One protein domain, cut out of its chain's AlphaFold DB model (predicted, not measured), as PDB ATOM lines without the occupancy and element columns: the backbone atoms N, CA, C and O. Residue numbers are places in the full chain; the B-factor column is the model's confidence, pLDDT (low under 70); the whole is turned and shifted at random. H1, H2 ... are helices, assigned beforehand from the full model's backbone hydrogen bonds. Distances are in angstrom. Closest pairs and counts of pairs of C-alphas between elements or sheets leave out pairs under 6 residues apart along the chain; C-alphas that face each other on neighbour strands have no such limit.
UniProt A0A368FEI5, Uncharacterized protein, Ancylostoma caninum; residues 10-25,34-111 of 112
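This is residues 10 to 25 and 34 to 111 of the 112 residues of an uncharacterized protein of Ancylostoma caninum (UniProt A0A368FEI5). H5, the longest helix, stands near the middle with H3 packed on it, and H4 folds back from H3 as the other half of a helical hairpin. Along the longest axis, small helix pairs sit at the two ends: H1 with H2 at one, H6 with H7 at the other, where residues 100 to 105 stick out. The printed part has 94 residues with seven named helices, H1 to H7 in chain order, and no named strand, an all-helix class. It is only just compact, close to loose, with a radius of gyration of the C-alphas of 14.6 A and spans of 44 by 34 by 19 A.

H5 is residues 72 to 83, 16.7 A long, from C-alpha 72 at (-50.027, -29.478, -11.585). H3 is residues 37 to 46, 14.2 A long, and H4 residues 53 to 58. H1, residues 10 to 16, begins at (-57.596, -38.806, -22.173); H2 is residues 21 to 24. H6 is residues 96 to 102, and H7, residues 105 to 110, ends at (-38.823, -16.419, -0.594).

H3 touches H5 at a steep tilt of 42 degrees, the same way; their closest C-alphas, Thr 38 and Leu 80, are 6.3 A apart. The hairpin of H3 and H4 touches at Ala 45 and Arg 53, closest C-alphas 5.9 A, with a steep tilt of 42 degrees, opposite ways. H4 and H5 are only just apart, at 8.2 A. H1 and H2 only just touch, with 3 pairs of C-alphas within 8 A, and only at the corner; the closest C-alphas, Lys 13 and Tyr 23, are 6.7 A apart. H6 and H7 are close but not clearly touching, with closest C-alphas Tyr 99 and Ile 106 at 6.7 A, and only just about perpendicular at 71 degrees. Every O i to N i+4 pair is within hydrogen-bond range in H3, H4, H5, H6 and H7; H1 has 2 of 3, and H2 is too short for such a pair.

The farthest C-alphas, Arg 25 and Thr 105, are 43.9 A apart. Residues 26 to 33 are not printed, with 11.7 A between C-alphas 25 and 34. The links H4 to H5 and H5 to H6 are long. Mean pLDDT of the printed part is 81.4; residues 25, 85 to 94, 96 and 111 are under 70.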
ATOM      1  N   GLU A  10     -58.895 -38.125 -22.265       80.38
ATOM      2  CA  GLU A  10     -57.596 -38.806 -22.173       80.38
ATOM      3  C   GLU A  10     -56.448 -37.847 -21.823       80.38
ATOM      4  O   GLU A  10     -55.501 -38.244 -21.148       80.38
ATOM      5  N   ARG A  11     -56.563 -36.557 -22.176       82.62
ATOM      6  CA  ARG A  11     -55.576 -35.533 -21.789       82.62
ATOM      7  C   ARG A  11     -55.520 -35.291 -20.284       82.62
ATOM      8  O   ARG A  11     -54.505 -34.807 -19.802       82.62
ATOM      9  N   ILE A  12     -56.596 -35.610 -19.565       82.44
ATOM     10  CA  ILE A  12     -56.704 -35.427 -18.115       82.44
ATOM     11  C   ILE A  12     -56.405 -36.745 -17.399       82.44
ATOM     12  O   ILE A  12     -55.673 -36.754 -16.420       82.44
ATOM     13  N   LYS A  13     -56.896 -37.877 -17.916       83.81
ATOM     14  CA  LYS A  13     -56.698 -39.193 -17.283       83.81
ATOM     15  C   LYS A  13     -55.230 -39.599 -17.167       83.81
ATOM     16  O   LYS A  13     -54.852 -40.200 -16.167       83.81
ATOM     17  N   VAL A  14     -54.416 -39.290 -18.178       84.19
ATOM     18  CA  VAL A  14     -52.985 -39.632 -18.178       84.19
ATOM     19  C   VAL A  14     -52.230 -38.918 -17.044       84.19
ATOM     20  O   VAL A  14     -51.627 -39.616 -16.229       84.19
ATOM     21  N   PRO A  15     -52.267 -37.574 -16.920       87.62
ATOM     22  CA  PRO A  15     -51.612 -36.886 -15.807       87.62
ATOM     23  C   PRO A  15     -52.285 -37.147 -14.451       87.62
ATOM     24  O   PRO A  15     -51.604 -37.110 -13.427       87.62
ATOM     25  N   GLU A  16     -53.584 -37.469 -14.423       89.56
ATOM     26  CA  GLU A  16     -54.303 -37.787 -13.182       89.56
ATOM     27  C   GLU A  16     -53.734 -39.018 -12.467       89.56
ATOM     28  O   GLU A  16     -53.786 -39.087 -11.241       89.56
ATOM     29  N   GLY A  17     -53.097 -39.941 -13.196       88.06
ATOM     30  CA  GLY A  17     -52.410 -41.094 -12.611       88.06
ATOM     31  C   GLY A  17     -51.321 -40.741 -11.586       88.06
ATOM     32  O   GLY A  17     -51.003 -41.575 -10.741       88.06
ATOM     33  N   LEU A  18     -50.774 -39.517 -11.613       88.88
ATOM     34  CA  LEU A  18     -49.804 -39.034 -10.618       88.88
ATOM     35  C   LEU A  18     -50.447 -38.703  -9.260       88.88
ATOM     36  O   LEU A  18     -49.767 -38.764  -8.232       88.88
ATOM     37  N   PHE A  19     -51.736 -38.355  -9.253       89.12
ATOM     38  CA  PHE A  19     -52.480 -37.932  -8.063       89.12
ATOM     39  C   PHE A  19     -53.469 -39.003  -7.589       89.12
ATOM     40  O   PHE A  19     -53.578 -39.250  -6.388       89.12
ATOM     41  N   ASP A  20     -54.139 -39.700  -8.507       88.31
ATOM     42  CA  ASP A  20     -54.979 -40.858  -8.206       88.31
ATOM     43  C   ASP A  20     -54.465 -42.105  -8.945       88.31
ATOM     44  O   ASP A  20     -54.613 -42.284 -10.155       88.31
ATOM     45  N   LEU A  21     -53.881 -43.027  -8.179       85.38
ATOM     46  CA  LEU A  21     -53.304 -44.266  -8.701       85.38
ATOM     47  C   LEU A  21     -54.357 -45.210  -9.307       85.38
ATOM     48  O   LEU A  21     -54.000 -46.136 -10.034       85.38
ATOM     49  N   LYS A  22     -55.660 -44.985  -9.077       83.69
ATOM     50  CA  LYS A  22     -56.739 -45.784  -9.691       83.69
ATOM     51  C   LYS A  22     -56.727 -45.717 -11.218       83.69
ATOM     52  O   LYS A  22     -57.232 -46.634 -11.867       83.69
ATOM     53  N   TYR A  23     -56.163 -44.660 -11.799       81.31
ATOM     54  CA  TYR A  23     -56.030 -44.525 -13.250       81.31
ATOM     55  C   TYR A  23     -54.885 -45.383 -13.824       81.31
ATOM     56  O   TYR A  23     -54.850 -45.617 -15.029       81.31
ATOM     57  N   LEU A  24     -54.014 -45.953 -12.979       76.31
ATOM     58  CA  LEU A  24     -52.885 -46.816 -13.363       76.31
ATOM     59  C   LEU A  24     -53.217 -48.323 -13.336       76.31
ATOM     60  O   LEU A  24     -52.321 -49.164 -13.267       76.31
ATOM     61  N   ARG A  25     -54.506 -48.682 -13.421       65.94
ATOM     62  CA  ARG A  25     -55.059 -50.051 -13.292       65.94
ATOM     63  C   ARG A  25     -54.371 -51.154 -14.111       65.94
ATOM     64  O   ARG A  25     -54.516 -52.318 -13.755       65.94
ATOM     65  N   LEU A  34     -47.080 -48.521  -4.394       81.81
ATOM     66  CA  LEU A  34     -47.184 -47.274  -5.137       81.81
ATOM     67  C   LEU A  34     -47.771 -46.182  -4.244       81.81
ATOM     68  O   LEU A  34     -48.788 -46.376  -3.581       81.81
ATOM     69  N   LEU A  35     -47.135 -45.016  -4.271       86.69
ATOM     70  CA  LEU A  35     -47.597 -43.814  -3.596       86.69
ATOM     71  C   LEU A  35     -47.804 -42.726  -4.645       86.69
ATOM     72  O   LEU A  35     -46.986 -42.568  -5.553       86.69
ATOM     73  N   ASN A  36     -48.902 -41.985  -4.527       90.44
ATOM     74  CA  ASN A  36     -49.106 -40.794  -5.341       90.44
ATOM     75  C   ASN A  36     -48.152 -39.669  -4.894       90.44
ATOM     76  O   ASN A  36     -47.557 -39.731  -3.814       90.44
ATOM     77  N   VAL A  37     -48.002 -38.630  -5.718       89.94
ATOM     78  CA  VAL A  37     -47.049 -37.534  -5.450       89.94
ATOM     79  C   VAL A  37     -47.289 -36.900  -4.074       89.94
ATOM     80  O   VAL A  37     -46.347 -36.660  -3.317       89.94
ATOM     81  N   THR A  38     -48.552 -36.697  -3.702       89.50
ATOM     82  CA  THR A  38     -48.926 -36.113  -2.411       89.50
ATOM     83  C   THR A  38     -48.607 -37.037  -1.234       89.50
ATOM     84  O   THR A  38     -48.125 -36.595  -0.193       89.50
ATOM     85  N   GLN A  39     -48.857 -38.336  -1.375       89.94
ATOM     86  CA  GLN A  39     -48.562 -39.352  -0.371       89.94
ATOM     87  C   GLN A  39     -47.062 -39.418  -0.121       89.94
ATOM     88  O   GLN A  39     -46.660 -39.404   1.031       89.94
ATOM     89  N   ILE A  40     -46.238 -39.386  -1.170       90.12
ATOM     90  CA  ILE A  40     -44.779 -39.349  -1.025       90.12
ATOM     91  C   ILE A  40     -44.354 -38.141  -0.182       90.12
ATOM     92  O   ILE A  40     -43.632 -38.305   0.802       90.12
ATOM     93  N   ALA A  41     -44.839 -36.941  -0.519       89.06
ATOM     94  CA  ALA A  41     -44.502 -35.719   0.211       89.06
ATOM     95  C   ALA A  41     -44.959 -35.769   1.681       89.06
ATOM     96  O   ALA A  41     -44.185 -35.478   2.589       89.06
ATOM     97  N   THR A  42     -46.201 -36.191   1.926       88.69
ATOM     98  CA  THR A  42     -46.762 -36.267   3.287       88.69
ATOM     99  C   THR A  42     -46.146 -37.376   4.133       88.69
ATOM    100  O   THR A  42     -45.960 -37.184   5.331       88.69
ATOM    101  N   THR A  43     -45.775 -38.514   3.543       90.62
ATOM    102  CA  THR A  43     -45.039 -39.575   4.236       90.62
ATOM    103  C   THR A  43     -43.642 -39.097   4.610       90.62
ATOM    104  O   THR A  43     -43.253 -39.255   5.763       90.62
ATOM    105  N   ALA A  44     -42.918 -38.452   3.689       89.75
ATOM    106  CA  ALA A  44     -41.592 -37.904   3.972       89.75
ATOM    107  C   ALA A  44     -41.637 -36.863   5.102       89.75
ATOM    108  O   ALA A  44     -40.892 -36.975   6.072       89.75
ATOM    109  N   ALA A  45     -42.571 -35.909   5.041       88.56
ATOM    110  CA  ALA A  45     -42.768 -34.929   6.110       88.56
ATOM    111  C   ALA A  45     -43.292 -35.566   7.415       88.56
ATOM    112  O   ALA A  45     -42.979 -35.104   8.507       88.56
ATOM    113  N   GLY A  46     -44.067 -36.649   7.334       88.94
ATOM    114  CA  GLY A  46     -44.557 -37.398   8.493       88.94
ATOM    115  C   GLY A  46     -43.461 -38.151   9.254       88.94
ATOM    116  O   GLY A  46     -43.618 -38.402  10.447       88.94
ATOM    117  N   MET A  47     -42.345 -38.470   8.594       90.12
ATOM    118  CA  MET A  47     -41.152 -39.040   9.233       90.12
ATOM    119  C   MET A  47     -40.319 -37.991   9.981       90.12
ATOM    120  O   MET A  47     -39.451 -38.349  10.773       90.12
ATOM    121  N   CYS A  48     -40.580 -36.708   9.740       90.12
ATOM    122  CA  CYS A  48     -39.936 -35.596  10.419       90.12
ATOM    123  C   CYS A  48     -40.644 -35.235  11.735       90.12
ATOM    124  O   CYS A  48     -41.834 -35.529  11.927       90.12
ATOM    125  N   ASP A  49     -39.909 -34.553  12.620       91.62
ATOM    126  CA  ASP A  49     -40.443 -34.002  13.871       91.62
ATOM    127  C   ASP A  49     -41.628 -33.066  13.591       91.62
ATOM    128  O   ASP A  49     -41.645 -32.347  12.588       91.62
ATOM    129  N   ILE A  50     -42.634 -33.095  14.461       87.38
ATOM    130  CA  ILE A  50     -43.868 -32.329  14.304       87.38
ATOM    131  C   ILE A  50     -43.607 -30.822  14.227       87.38
ATOM    132  O   ILE A  50     -44.307 -30.138  13.480       87.38
ATOM    133  N   ASP A  51     -42.557 -30.341  14.892       88.25
ATOM    134  CA  ASP A  51     -42.205 -28.921  14.941       88.25
ATOM    135  C   ASP A  51     -41.641 -28.389  13.613       88.25
ATOM    136  O   ASP A  51     -41.814 -27.215  13.294       88.25
ATOM    137  N   ILE A  52     -41.006 -29.241  12.794       88.25
ATOM    138  CA  ILE A  52     -40.413 -28.818  11.510       88.25
ATOM    139  C   ILE A  52     -41.361 -28.987  10.320       88.25
ATOM    140  O   ILE A  52     -41.141 -28.389   9.265       88.25
ATOM    141  N   ARG A  53     -42.437 -29.771  10.468       87.12
ATOM    142  CA  ARG A  53     -43.410 -30.027   9.390       87.12
ATOM    143  C   ARG A  53     -43.998 -28.754   8.779       87.12
ATOM    144  O   ARG A  53     -44.047 -28.697   7.553       87.12
ATOM    145  N   PRO A  54     -44.416 -27.734   9.556       82.12
ATOM    146  CA  PRO A  54     -44.950 -26.504   8.976       82.12
ATOM    147  C   PRO A  54     -43.942 -25.806   8.060       82.12
ATOM    148  O   PRO A  54     -44.281 -25.394   6.955       82.12
ATOM    149  N   THR A  55     -42.675 -25.754   8.470       82.81
ATOM    150  CA  THR A  55     -41.596 -25.168   7.667       82.81
ATOM    151  C   THR A  55     -41.353 -25.958   6.381       82.81
ATOM    152  O   THR A  55     -41.181 -25.362   5.320       82.81
ATOM    153  N   LEU A  56     -41.406 -27.294   6.440       83.75
ATOM    154  CA  LEU A  56     -41.253 -28.155   5.261       83.75
ATOM    155  C   LEU A  56     -42.375 -27.951   4.236       83.75
ATOM    156  O   LEU A  56     -42.108 -27.906   3.037       83.75
ATOM    157  N   TYR A  57     -43.620 -27.816   4.695       82.50
ATOM    158  CA  TYR A  57     -44.755 -27.560   3.807       82.50
ATOM    159  C   TYR A  57     -44.773 -26.126   3.264       82.50
ATOM    160  O   TYR A  57     -45.271 -25.913   2.163       82.50
ATOM    161  N   SER A  58     -44.206 -25.167   4.004       77.50
ATOM    162  CA  SER A  58     -44.040 -23.774   3.574       77.50
ATOM    163  C   SER A  58     -42.972 -23.607   2.479       77.50
ATOM    164  O   SER A  58     -43.170 -22.876   1.512       77.50
ATOM    165  N   GLY A  59     -41.849 -24.325   2.580       75.31
ATOM    166  CA  GLY A  59     -40.710 -24.224   1.653       75.31
ATOM    167  C   GLY A  59     -40.751 -25.161   0.438       75.31
ATOM    168  O   GLY A  59     -39.697 -25.511  -0.094       75.31
ATOM    169  N   LEU A  60     -41.925 -25.637   0.016       78.12
ATOM    170  CA  LEU A  60     -42.018 -26.681  -1.006       78.12
ATOM    171  C   LEU A  60     -41.771 -26.125  -2.420       78.12
ATOM    172  O   LEU A  60     -42.579 -25.372  -2.957       78.12
ATOM    173  N   MET A  61     -40.676 -26.556  -3.055       79.06
ATOM    174  CA  MET A  61     -40.378 -26.260  -4.459       79.06
ATOM    175  C   MET A  61     -40.605 -27.476  -5.357       79.06
ATOM    176  O   MET A  61     -40.170 -28.589  -5.062       79.06
ATOM    177  N   VAL A  62     -41.235 -27.243  -6.505       82.50
ATOM    178  CA  VAL A  62     -41.453 -28.256  -7.539       82.50
ATOM    179  C   VAL A  62     -40.602 -27.941  -8.753       82.50
ATOM    180  O   VAL A  62     -40.580 -26.817  -9.245       82.50
ATOM    181  N   THR A  63     -39.907 -28.959  -9.248       84.44
ATOM    182  CA  THR A  63     -38.974 -28.839 -10.367       84.44
ATOM    183  C   THR A  63     -39.133 -30.006 -11.342       84.44
ATOM    184  O   THR A  63     -39.674 -31.059 -10.994       84.44
ATOM    185  N   GLY A  64     -38.640 -29.818 -12.570       88.00
ATOM    186  CA  GLY A  64     -38.627 -30.836 -13.623       88.00
ATOM    187  C   GLY A  64     -39.655 -30.611 -14.737       88.00
ATOM    188  O   GLY A  64     -40.360 -29.607 -14.778       88.00
ATOM    189  N   GLY A  65     -39.716 -31.554 -15.684       85.88
ATOM    190  CA  GLY A  65     -40.582 -31.448 -16.867       85.88
ATOM    191  C   GLY A  65     -42.068 -31.692 -16.584       85.88
ATOM    192  O   GLY A  65     -42.919 -31.038 -17.180       85.88
ATOM    193  N   ASN A  66     -42.396 -32.581 -15.641       85.56
ATOM    194  CA  ASN A  66     -43.791 -32.892 -15.285       85.56
ATOM    195  C   ASN A  66     -44.498 -31.727 -14.579       85.56
ATOM    196  O   ASN A  66     -45.719 -31.630 -14.627       85.56
ATOM    197  N   SER A  67     -43.740 -30.808 -13.988       86.75
ATOM    198  CA  SER A  67     -44.250 -29.562 -13.411       86.75
ATOM    199  C   SER A  67     -44.928 -28.658 -14.447       86.75
ATOM    200  O   SER A  67     -45.709 -27.795 -14.073       86.75
ATOM    201  N   LEU A  68     -44.650 -28.857 -15.745       85.38
ATOM    202  CA  LEU A  68     -45.271 -28.122 -16.853       85.38
ATOM    203  C   LEU A  68     -46.649 -28.675 -17.252       85.38
ATOM    204  O   LEU A  68     -47.286 -28.136 -18.158       85.38
ATOM    205  N   ILE A  69     -47.118 -29.752 -16.611       90.00
ATOM    206  CA  ILE A  69     -48.505 -30.199 -16.753       90.00
ATOM    207  C   ILE A  69     -49.408 -29.079 -16.230       90.00
ATOM    208  O   ILE A  69     -49.260 -28.610 -15.102       90.00
ATOM    209  N   LEU A  70     -50.354 -28.645 -17.062       86.81
ATOM    210  CA  LEU A  70     -51.273 -27.568 -16.714       86.81
ATOM    211  C   LEU A  70     -52.054 -27.918 -15.440       86.81
ATOM    212  O   LEU A  70     -52.687 -28.972 -15.378       86.81
ATOM    213  N   GLY A  71     -52.033 -27.030 -14.447       86.94
ATOM    214  CA  GLY A  71     -52.745 -27.244 -13.188       86.94
ATOM    215  C   GLY A  71     -51.999 -28.120 -12.173       86.94
ATOM    216  O   GLY A  71     -52.575 -28.456 -11.138       86.94
ATOM    217  N   PHE A  72     -50.761 -28.556 -12.458       89.44
ATOM    218  CA  PHE A  72     -50.027 -29.478 -11.585       89.44
ATOM    219  C   PHE A  72     -49.749 -28.874 -10.208       89.44
ATOM    220  O   PHE A  72     -50.000 -29.515  -9.186       89.44
ATOM    221  N   THR A  73     -49.247 -27.640 -10.180       86.81
ATOM    222  CA  THR A  73     -48.930 -26.910  -8.950       86.81
ATOM    223  C   THR A  73     -50.183 -26.669  -8.123       86.81
ATOM    224  O   THR A  73     -50.194 -26.952  -6.930       86.81
ATOM    225  N   GLU A  74     -51.278 -26.260  -8.759       87.44
ATOM    226  CA  GLU A  74     -52.565 -25.996  -8.114       87.44
ATOM    227  C   GLU A  74     -53.160 -27.278  -7.531       87.44
ATOM    228  O   GLU A  74     -53.654 -27.286  -6.401       87.44
ATOM    229  N   ARG A  75     -53.081 -28.385  -8.278       90.19
ATOM    230  CA  ARG A  75     -53.585 -29.680  -7.824       90.19
ATOM    231  C   ARG A  75     -52.789 -30.215  -6.640       90.19
ATOM    232  O   ARG A  75     -53.390 -30.678  -5.671       90.19
ATOM    233  N   LEU A  76     -51.460 -30.138  -6.701       88.06
ATOM    234  CA  LEU A  76     -50.592 -30.555  -5.603       88.06
ATOM    235  C   LEU A  76     -50.826 -29.692  -4.357       88.06
ATOM    236  O   LEU A  76     -50.951 -30.225  -3.260       88.06
ATOM    237  N   ASN A  77     -50.965 -28.378  -4.537       86.25
ATOM    238  CA  ASN A  77     -51.298 -27.424  -3.483       86.25
ATOM    239  C   ASN A  77     -52.631 -27.770  -2.803       86.25
ATOM    240  O   ASN A  77     -52.704 -27.830  -1.580       86.25
ATOM    241  N   HIS A  78     -53.670 -28.054  -3.591       87.50
ATOM    242  CA  HIS A  78     -54.981 -28.453  -3.084       87.50
ATOM    243  C   HIS A  78     -54.920 -29.753  -2.266       87.50
ATOM    244  O   HIS A  78     -55.490 -29.833  -1.178       87.50
ATOM    245  N   ASP A  79     -54.232 -30.781  -2.769       88.75
ATOM    246  CA  ASP A  79     -54.164 -32.081  -2.092       88.75
ATOM    247  C   ASP A  79     -53.290 -32.034  -0.823       88.75
ATOM    248  O   ASP A  79     -53.633 -32.634   0.198       88.75
ATOM    249  N   LEU A  80     -52.199 -31.259  -0.842       86.19
ATOM    250  CA  LEU A  80     -51.382 -31.000   0.345       86.19
ATOM    251  C   LEU A  80     -52.142 -30.180   1.388       86.19
ATOM    252  O   LEU A  80     -52.111 -30.544   2.560       86.19
ATOM    253  N   ALA A  81     -52.872 -29.137   0.986       82.94
ATOM    254  CA  ALA A  81     -53.679 -28.331   1.901       82.94
ATOM    255  C   ALA A  81     -54.737 -29.173   2.634       82.94
ATOM    256  O   ALA A  81     -54.990 -28.948   3.815       82.94
ATOM    257  N   HIS A  82     -55.304 -30.186   1.971       83.62
ATOM    258  CA  HIS A  82     -56.237 -31.127   2.594       83.62
ATOM    259  C   HIS A  82     -55.583 -32.121   3.564       83.62
ATOM    260  O   HIS A  82     -56.263 -32.638   4.451       83.62
ATOM    261  N   LYS A  83     -54.292 -32.426   3.392       79.69
ATOM    262  CA  LYS A  83     -53.551 -33.373   4.242       79.69
ATOM    263  C   LYS A  83     -52.731 -32.699   5.345       79.69
ATOM    264  O   LYS A  83     -52.327 -33.381   6.285       79.69
ATOM    265  N   CYS A  84     -52.476 -31.397   5.242       74.12
ATOM    266  CA  CYS A  84     -51.711 -30.637   6.225       74.12
ATOM    267  C   CYS A  84     -52.601 -30.100   7.359       74.12
ATOM    268  O   CYS A  84     -53.777 -29.809   7.140       74.12
ATOM    269  N   PRO A  85     -52.048 -29.906   8.571       66.88
ATOM    270  CA  PRO A  85     -52.741 -29.192   9.636       66.88
ATOM    271  C   PRO A  85     -53.061 -27.748   9.206       66.88
ATOM    272  O   PRO A  85     -52.235 -27.109   8.540       66.88
ATOM    273  N   PRO A  86     -54.226 -27.197   9.593       58.66
ATOM    274  CA  PRO A  86     -54.593 -25.827   9.247       58.66
ATOM    275  C   PRO A  86     -53.547 -24.828   9.770       58.66
ATOM    276  O   PRO A  86     -53.100 -24.924  10.911       58.66
ATOM    277  N   GLY A  87     -53.139 -23.877   8.922       57.81
ATOM    278  CA  GLY A  87     -52.166 -22.825   9.262       57.81
ATOM    279  C   GLY A  87     -50.685 -23.183   9.062       57.81
ATOM    280  O   GLY A  87     -49.839 -22.312   9.212       57.81
ATOM    281  N   SER A  88     -50.362 -24.427   8.687       57.62
ATOM    282  CA  SER A  88     -48.980 -24.884   8.426       57.62
ATOM    283  C   SER A  88     -48.566 -24.833   6.952       57.62
ATOM    284  O   SER A  88     -47.439 -25.178   6.615       57.62
ATOM    285  N   PHE A  89     -49.481 -24.451   6.063       57.84
ATOM    286  CA  PHE A  89     -49.241 -24.427   4.629       57.84
ATOM    287  C   PHE A  89     -49.123 -22.977   4.159       57.84
ATOM    288  O   PHE A  89     -50.121 -22.261   4.067       57.84
ATOM    289  N   GLN A  90     -47.892 -22.540   3.900       57.94
ATOM    290  CA  GLN A  90     -47.610 -21.250   3.284       57.94
ATOM    291  C   GLN A  90     -47.213 -21.488   1.835       57.94
ATOM    292  O   GLN A  90     -46.314 -22.260   1.526       57.94
ATOM    293  N   GLN A  91     -47.947 -20.860   0.931       56.97
ATOM    294  CA  GLN A  91     -47.770 -21.065  -0.491       56.97
ATOM    295  C   GLN A  91     -46.533 -20.296  -0.982       56.97
ATOM    296  O   GLN A  91     -46.583 -19.072  -1.078       56.97
ATOM    297  N   MET A  92     -45.447 -20.994  -1.329       61.69
ATOM    298  CA  MET A  92     -44.238 -20.383  -1.904       61.69
ATOM    299  C   MET A  92     -43.847 -21.002  -3.246       61.69
ATOM    300  O   MET A  92     -42.725 -21.451  -3.460       61.69
ATOM    301  N   TRP A  93     -44.785 -20.995  -4.190       67.25
ATOM    302  CA  TRP A  93     -44.453 -21.244  -5.593       67.25
ATOM    303  C   TRP A  93     -43.817 -19.991  -6.178       67.25
ATOM    304  O   TRP A  93     -44.246 -18.881  -5.873       67.25
ATOM    305  N   ILE A  94     -42.814 -20.164  -7.028       68.69
ATOM    306  CA  ILE A  94     -42.317 -19.099  -7.898       68.69
ATOM    307  C   ILE A  94     -42.735 -19.497  -9.307       68.69
ATOM    308  O   ILE A  94     -42.194 -20.448  -9.876       68.69
ATOM    309  N   ALA A  95     -43.740 -18.816  -9.855       70.31
ATOM    310  CA  ALA A  95     -44.142 -19.039 -11.234       70.31
ATOM    311  C   ALA A  95     -43.020 -18.612 -12.187       70.31
ATOM    312  O   ALA A  95     -42.235 -17.707 -11.896       70.31
ATOM    313  N   LYS A  96     -42.969 -19.222 -13.376       68.88
ATOM    314  CA  LYS A  96     -41.985 -18.838 -14.396       68.88
ATOM    315  C   LYS A  96     -42.076 -17.348 -14.752       68.88
ATOM    316  O   LYS A  96     -41.041 -16.714 -14.888       68.88
ATOM    317  N   SER A  97     -43.283 -16.792 -14.848       73.62
ATOM    318  CA  SER A  97     -43.483 -15.357 -15.081       73.62
ATOM    319  C   SER A  97     -42.910 -14.498 -13.951       73.62
ATOM    320  O   SER A  97     -42.216 -13.530 -14.226       73.62
ATOM    321  N   GLU A  98     -43.122 -14.888 -12.689       74.19
ATOM    322  CA  GLU A  98     -42.564 -14.173 -11.531       74.19
ATOM    323  C   GLU A  98     -41.027 -14.230 -11.513       74.19
ATOM    324  O   GLU A  98     -40.370 -13.244 -11.175       74.19
ATOM    325  N   TYR A  99     -40.444 -15.370 -11.901       78.88
ATOM    326  CA  TYR A  99     -38.994 -15.522 -12.038       78.88
ATOM    327  C   TYR A  99     -38.431 -14.707 -13.206       78.88
ATOM    328  O   TYR A  99     -37.390 -14.074 -13.059       78.88
ATOM    329  N   ASP A 100     -39.109 -14.709 -14.355       80.94
ATOM    330  CA  ASP A 100     -38.677 -13.969 -15.543       80.94
ATOM    331  C   ASP A 100     -38.741 -12.441 -15.304       80.94
ATOM    332  O   ASP A 100     -37.894 -11.714 -15.819       80.94
ATOM    333  N   GLU A 101     -39.688 -11.957 -14.487       86.06
ATOM    334  CA  GLU A 101     -39.809 -10.542 -14.091       86.06
ATOM    335  C   GLU A 101     -38.804 -10.121 -13.011       86.06
ATOM    336  O   GLU A 101     -38.175  -9.068 -13.113       86.06
ATOM    337  N   THR A 102     -38.661 -10.925 -11.956       83.94
ATOM    338  CA  THR A 102     -37.911 -10.527 -10.751       83.94
ATOM    339  C   THR A 102     -36.457 -11.008 -10.781       83.94
ATOM    340  O   THR A 102     -35.592 -10.474 -10.089       83.94
ATOM    341  N   GLY A 103     -36.157 -12.017 -11.598       83.25
ATOM    342  CA  GLY A 103     -34.861 -12.678 -11.641       83.25
ATOM    343  C   GLY A 103     -34.588 -13.530 -10.398       83.25
ATOM    344  O   GLY A 103     -35.488 -13.906  -9.653       83.25
ATOM    345  N   ARG A 104     -33.311 -13.853 -10.153       82.75
ATOM    346  CA  ARG A 104     -32.889 -14.766  -9.070       82.75
ATOM    347  C   ARG A 104     -33.272 -14.283  -7.659       82.75
ATOM    348  O   ARG A 104     -33.464 -15.120  -6.781       82.75
ATOM    349  N   THR A 105     -33.425 -12.979  -7.444       84.81
ATOM    350  CA  THR A 105     -33.694 -12.385  -6.120       84.81
ATOM    351  C   THR A 105     -35.015 -12.847  -5.507       84.81
ATOM    352  O   THR A 105     -35.131 -12.904  -4.287       84.81
ATOM    353  N   ILE A 106     -36.008 -13.247  -6.311       81.50
ATOM    354  CA  ILE A 106     -37.264 -13.803  -5.780       81.50
ATOM    355  C   ILE A 106     -37.057 -15.140  -5.062       81.50
ATOM    356  O   ILE A 106     -37.770 -15.431  -4.104       81.50
ATOM    357  N   VAL A 107     -36.060 -15.925  -5.486       75.50
ATOM    358  CA  VAL A 107     -35.688 -17.182  -4.826       75.50
ATOM    359  C   VAL A 107     -35.026 -16.882  -3.488       75.50
ATOM    360  O   VAL A 107     -35.411 -17.479  -2.495       75.50
ATOM    361  N   GLU A 108     -34.100 -15.924  -3.446       76.81
ATOM    362  CA  GLU A 108     -33.397 -15.518  -2.218       76.81
ATOM    363  C   GLU A 108     -34.348 -14.882  -1.190       76.81
ATOM    364  O   GLU A 108     -34.211 -15.098   0.008       76.81
ATOM    365  N   ASN A 109     -35.356 -14.136  -1.649       73.56
ATOM    366  CA  ASN A 109     -36.325 -13.482  -0.768       73.56
ATOM    367  C   ASN A 109     -37.405 -14.432  -0.235       73.56
ATOM    368  O   ASN A 109     -37.898 -14.229   0.874       73.56
ATOM    369  N   ARG A 110     -37.827 -15.427  -1.030       71.19
ATOM    370  CA  ARG A 110     -38.823 -16.419  -0.594       71.19
ATOM    371  C   ARG A 110     -38.167 -17.596   0.128       71.19
ATOM    372  O   ARG A 110     -38.774 -18.124   1.040       71.19
ATOM    373  N   CYS A 111     -36.942 -17.988  -0.209       61.53
ATOM    374  CA  CYS A 111     -36.221 -19.088   0.431       61.53
ATOM    375  C   CYS A 111     -34.984 -18.547   1.182       61.53
ATOM    376  O   CYS A 111     -33.917 -18.474   0.567       61.53
TER     377      CYS A 111